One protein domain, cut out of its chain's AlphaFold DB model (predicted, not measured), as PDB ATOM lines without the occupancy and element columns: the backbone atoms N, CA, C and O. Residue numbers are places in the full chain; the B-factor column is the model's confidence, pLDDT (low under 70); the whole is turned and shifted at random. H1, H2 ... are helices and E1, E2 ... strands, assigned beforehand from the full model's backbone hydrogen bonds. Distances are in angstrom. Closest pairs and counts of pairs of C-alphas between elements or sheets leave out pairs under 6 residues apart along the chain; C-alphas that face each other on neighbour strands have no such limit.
ATOM      1  N   MET A 356     207.815 179.551 214.165       91.75
ATOM      2  CA  MET A 356     207.690 179.603 215.624       91.75
ATOM      3  C   MET A 356     208.941 180.192 216.280       91.75
ATOM      4  O   MET A 356     208.820 181.002 217.192       91.75
ATOM      5  N   ARG A 357     210.141 179.877 215.772       90.56
ATOM      6  CA  ARG A 357     211.392 180.488 216.247       90.56
ATOM      7  C   ARG A 357     211.391 182.016 216.112       90.56
ATOM      8  O   ARG A 357     211.881 182.684 217.013       90.56
ATOM      9  N   SER A 358     210.837 182.564 215.030       89.31
ATOM     10  CA  SER A 358     210.678 184.016 214.860       89.31
ATOM     11  C   SER A 358     209.585 184.584 215.763       89.31
ATOM     12  O   SER A 358     209.780 185.628 216.379       89.31
ATOM     13  N   VAL A 359     208.456 183.884 215.890       89.56
ATOM     14  CA  VAL A 359     207.317 184.308 216.717       89.56
ATOM     15  C   VAL A 359     207.717 184.463 218.184       89.56
ATOM     16  O   VAL A 359     207.334 185.441 218.807       89.56
ATOM     17  N   VAL A 360     208.555 183.576 218.725       90.44
ATOM     18  CA  VAL A 360     209.007 183.655 220.131       90.44
ATOM     19  C   VAL A 360     209.827 184.907 220.452       90.44
ATOM     20  O   VAL A 360     209.938 185.290 221.611       90.44
ATOM     21  N   THR A 361     210.363 185.585 219.438       90.44
ATOM     22  CA  THR A 361     211.073 186.859 219.627       90.44
ATOM     23  C   THR A 361     210.145 188.075 219.678       90.44
ATOM     24  O   THR A 361     210.610 189.179 219.960       90.44
ATOM     25  N   LEU A 362     208.847 187.900 219.410       90.81
ATOM     26  CA  LEU A 362     207.878 188.990 219.426       90.81
ATOM     27  C   LEU A 362     207.524 189.413 220.861       90.81
ATOM     28  O   LEU A 362     207.509 188.579 221.771       90.81
ATOM     29  N   PRO A 363     207.173 190.695 221.074       92.31
ATOM     30  CA  PRO A 363     206.605 191.152 222.336       92.31
ATOM     31  C   PRO A 363     205.343 190.370 222.710       92.31
ATOM     32  O   PRO A 363     204.564 189.953 221.848       92.31
ATOM     33  N   LYS A 364     205.104 190.216 224.014       90.44
ATOM     34  CA  LYS A 364     203.969 189.452 224.551       90.44
ATOM     35  C   LYS A 364     202.624 189.975 224.040       90.44
ATOM     36  O   LYS A 364     201.702 189.198 223.817       90.44
ATOM     37  N   GLU A 365     202.510 191.283 223.851       92.25
ATOM     38  CA  GLU A 365     201.311 191.950 223.352       92.25
ATOM     39  C   GLU A 365     200.993 191.531 221.911       92.25
ATOM     40  O   GLU A 365     199.833 191.280 221.592       92.25
ATOM     41  N   GLU A 366     202.014 191.393 221.060       92.00
ATOM     42  CA  GLU A 366     201.855 190.909 219.684       92.00
ATOM     43  C   GLU A 366     201.544 189.414 219.646       92.00
ATOM     44  O   GLU A 366     200.683 188.981 218.883       92.00
ATOM     45  N   LEU A 367     202.162 188.621 220.527       90.19
ATOM     46  CA  LEU A 367     201.810 187.208 220.669       90.19
ATOM     47  C   LEU A 367     200.327 187.037 221.002       90.19
ATOM     48  O   LEU A 367     199.645 186.285 220.315       90.19
ATOM     49  N   LEU A 368     199.815 187.771 221.997       90.25
ATOM     50  CA  LEU A 368     198.403 187.727 222.389       90.25
ATOM     51  C   LEU A 368     197.460 188.094 221.235       90.25
ATOM     52  O   LEU A 368     196.400 187.485 221.114       90.25
ATOM     53  N   ARG A 369     197.845 189.047 220.375       90.75
ATOM     54  CA  ARG A 369     197.071 189.404 219.172       90.75
ATOM     55  C   ARG A 369     197.017 188.260 218.163       90.75
ATOM     56  O   ARG A 369     195.964 188.014 217.587       90.75
ATOM     57  N   LEU A 370     198.132 187.557 217.978       89.88
ATOM     58  CA  LEU A 370     198.263 186.484 216.993       89.88
ATOM     59  C   LEU A 370     197.724 185.128 217.474       89.88
ATOM     60  O   LEU A 370     197.524 184.241 216.654       89.88
ATOM     61  N   MET A 371     197.439 184.948 218.770       88.06
ATOM     62  CA  MET A 371     196.966 183.668 219.330       88.06
ATOM     63  C   MET A 371     195.682 183.123 218.689       88.06
ATOM     64  O   MET A 371     195.391 181.933 218.815       88.06
ATOM     65  N   HIS A 372     194.895 183.984 218.045       87.25
ATOM     66  CA  HIS A 372     193.664 183.599 217.359       87.25
ATOM     67  C   HIS A 372     193.904 183.052 215.944       87.25
ATOM     68  O   HIS A 372     192.995 182.457 215.367       87.25
ATOM     69  N   GLU A 373     195.110 183.216 215.401       90.25
ATOM     70  CA  GLU A 373     195.471 182.712 214.082       90.25
ATOM     71  C   GLU A 373     195.631 181.186 214.111       90.25
ATOM     72  O   GLU A 373     196.355 180.610 214.932       90.25
ATOM     73  N   THR A 374     194.950 180.520 213.179       91.12
ATOM     74  CA  THR A 374     194.921 179.052 213.052       91.12
ATOM     75  C   THR A 374     195.925 178.527 212.032       91.12
ATOM     76  O   THR A 374     196.191 177.323 211.963       91.12
ATOM     77  N   SER A 375     196.525 179.411 211.242       92.62
ATOM     78  CA  SER A 375     197.572 179.074 210.292       92.62
ATOM     79  C   SER A 375     198.451 180.285 210.002       92.62
ATOM     80  O   SER A 375     198.122 181.422 210.323       92.62
ATOM     81  N   PHE A 376     199.601 180.039 209.382       91.56
ATOM     82  CA  PHE A 376     200.365 181.096 208.732       91.56
ATOM     83  C   PHE A 376     200.711 180.683 207.309       91.56
ATOM     84  O   PHE A 376     200.932 179.504 207.011       91.56
ATOM     85  N   ARG A 377     200.814 181.671 206.423       91.56
ATOM     86  CA  ARG A 377     201.181 181.463 205.023       91.56
ATOM     87  C   ARG A 377     202.580 182.008 204.767       91.56
ATOM     88  O   ARG A 377     202.867 183.166 205.051       91.56
ATOM     89  N   CYS A 378     203.467 181.182 204.217       93.56
ATOM     90  CA  CYS A 378     204.793 181.643 203.810       93.56
ATOM     91  C   CYS A 378     204.660 182.682 202.686       93.56
ATOM     92  O   CYS A 378     204.104 182.371 201.639       93.56
ATOM     93  N   THR A 379     205.217 183.879 202.860       90.94
ATOM     94  CA  THR A 379     205.196 184.935 201.827       90.94
ATOM     95  C   THR A 379     205.890 184.500 200.535       90.94
ATOM     96  O   THR A 379     205.413 184.804 199.445       90.94
ATOM     97  N   PHE A 380     206.967 183.718 200.657       92.88
ATOM     98  CA  PHE A 380     207.762 183.256 199.520       92.88
ATOM     99  C   PHE A 380     207.111 182.148 198.707       92.88
ATOM    100  O   PHE A 380     207.171 182.196 197.494       92.88
ATOM    101  N   CYS A 381     206.548 181.121 199.347       93.56
ATOM    102  CA  CYS A 381     206.010 179.975 198.605       93.56
ATOM    103  C   CYS A 381     204.518 179.759 198.761       93.56
ATOM    104  O   CYS A 381     204.004 178.725 198.347       93.56
ATOM    105  N   ALA A 382     203.838 180.675 199.445       92.38
ATOM    106  CA  ALA A 382     202.414 180.612 199.710       92.38
ATOM    107  C   ALA A 382     201.923 179.332 200.420       92.38
ATOM    108  O   ALA A 382     200.713 179.151 200.552       92.38
ATOM    109  N   LYS A 383     202.830 178.476 200.918       91.88
ATOM    110  CA  LYS A 383     202.490 177.284 201.696       91.88
ATOM    111  C   LYS A 383     201.868 177.703 203.019       91.88
ATOM    112  O   LYS A 383     202.459 178.487 203.766       91.88
ATOM    113  N   GLU A 384     200.695 177.155 203.285       91.94
ATOM    114  CA  GLU A 384     200.001 177.295 204.553       91.94
ATOM    115  C   GLU A 384     200.515 176.257 205.555       91.94
ATOM    116  O   GLU A 384     200.770 175.096 205.221       91.94
ATOM    117  N   HIS A 385     200.708 176.699 206.787       93.00
ATOM    118  CA  HIS A 385     201.187 175.891 207.890       93.00
ATOM    119  C   HIS A 385     200.195 176.013 209.050       93.00
ATOM    120  O   HIS A 385     200.056 177.105 209.599       93.00
ATOM    121  N   PRO A 386     199.520 174.920 209.445       93.81
ATOM    122  CA  PRO A 386     198.536 174.967 210.516       93.81
ATOM    123  C   PRO A 386     199.205 175.177 211.878       93.81
ATOM    124  O   PRO A 386     200.217 174.541 212.213       93.81
ATOM    125  N   LEU A 387     198.597 176.043 212.678       92.81
ATOM    126  CA  LEU A 387     198.968 176.355 214.049       92.81
ATOM    127  C   LEU A 387     197.932 175.746 214.988       92.81
ATOM    128  O   LEU A 387     196.732 175.802 214.744       92.81
ATOM    129  N   GLN A 388     198.425 175.109 216.038       92.31
ATOM    130  CA  GLN A 388     197.622 174.519 217.093       92.31
ATOM    131  C   GLN A 388     197.747 175.384 218.353       92.31
ATOM    132  O   GLN A 388     198.760 176.073 218.525       92.31
ATOM    133  N   PRO A 389     196.760 175.356 219.262       90.94
ATOM    134  CA  PRO A 389     196.818 176.116 220.510       90.94
ATOM    135  C   PRO A 389     198.101 175.876 221.323       90.94
ATOM    136  O   PRO A 389     198.628 176.799 221.945       90.94
ATOM    137  N   GLU A 390     198.650 174.660 221.282       91.25
ATOM    138  CA  GLU A 390     199.880 174.291 221.987       91.25
ATOM    139  C   GLU A 390     201.114 175.027 221.444       91.25
ATOM    140  O   GLU A 390     202.052 175.288 222.198       91.25
ATOM    141  N   ASP A 391     201.132 175.394 220.159       91.56
ATOM    142  CA  ASP A 391     202.243 176.153 219.574       91.56
ATOM    143  C   ASP A 391     202.319 177.558 220.174       91.56
ATOM    144  O   ASP A 391     203.401 178.033 220.526       91.56
ATOM    145  N   TRP A 392     201.164 178.200 220.358       91.25
ATOM    146  CA  TRP A 392     201.065 179.517 220.981       91.25
ATOM    147  C   TRP A 392     201.425 179.478 222.467       91.25
ATOM    148  O   TRP A 392     202.128 180.361 222.957       91.25
ATOM    149  N   GLN A 393     201.015 178.427 223.182       89.12
ATOM    150  CA  GLN A 393     201.411 178.227 224.579       89.12
ATOM    151  C   GLN A 393     202.931 178.082 224.721       89.12
ATOM    152  O   GLN A 393     203.530 178.740 225.573       89.12
ATOM    153  N   LYS A 394     203.562 177.279 223.855       88.75
ATOM    154  CA  LYS A 394     205.026 177.128 223.807       88.75
ATOM    155  C   LYS A 394     205.724 178.455 223.514       88.75
ATOM    156  O   LYS A 394     206.700 178.789 224.184       88.75
ATOM    157  N   ALA A 395     205.186 179.241 222.579       88.25
ATOM    158  CA  ALA A 395     205.728 180.553 222.251       88.25
ATOM    159  C   ALA A 395     205.686 181.530 223.434       88.25
ATOM    160  O   ALA A 395     206.690 182.167 223.742       88.25
ATOM    161  N   MET A 396     204.561 181.581 224.152       86.31
ATOM    162  CA  MET A 396     204.377 182.426 225.340       86.31
ATOM    163  C   MET A 396     205.273 182.029 226.519       86.31
ATOM    164  O   MET A 396     205.597 182.869 227.357       86.31
ATOM    165  N   GLN A 397     205.663 180.755 226.598       86.12
ATOM    166  CA  GLN A 397     206.577 180.231 227.618       86.12
ATOM    167  C   GLN A 397     208.058 180.405 227.241       86.12
ATOM    168  O   GLN A 397     208.926 180.099 228.055       86.12
ATOM    169  N   GLY A 398     208.363 180.879 226.026       77.88
ATOM    170  CA  GLY A 398     209.734 180.988 225.524       77.88
ATOM    171  C   GLY A 398     210.394 179.641 225.206       77.88
ATOM    172  O   GLY A 398     211.618 179.565 225.118       77.88
TER     173      GLY A 398
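This is residues 356 to 398 of the 401 residues of an uncharacterized protein of Trypanosoma cruzi Dm28c (UniProt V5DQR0). A small two-stranded hairpin, E1 and E2, makes one end of an elongated domain, its loop of residues 378 to 383 sticking out; three short helices cluster at the other end, H2 and H3 side by side. The 43 printed residues run H1, H2, E1, E2, H3, with an antiparallel sheet; the class is mixed. It is compact, radius of gyration of the C-alphas 10.4 A, spanning 28 by 18 by 16 A.

Find E1 at residues 375 to 377, from C-alpha 375 at (197.572, 179.074, 210.292), and E2 at 384 to 386. H3, residues 389 to 396, covers 11.0 A to C-alpha 396 at (204.377, 182.426, 225.340). H2 is residues 364 to 370, 9.9 A; H1 is 356 to 359.

In the hairpin, look for N 376 and O 385, 3.0 A apart. H2 and H3 touch, closest at C-alphas 364 and 396, 7.1 A, at a shallow tilt of 24 degrees, opposite ways. H1 and H3 only just touch, with 3 pairs of C-alphas within 8 A, the closest 359 and 395 at 6.9 A. H1 and E1 are apart. Every O i to N i+4 pair in H2 and H3 is within hydrogen-bond range; H1 is too short for one.

C-alphas 381 and 397 are farthest apart, 29.0 A. The printed part has no cut, no link is long, and no printed residue is under 70 in pLDDT.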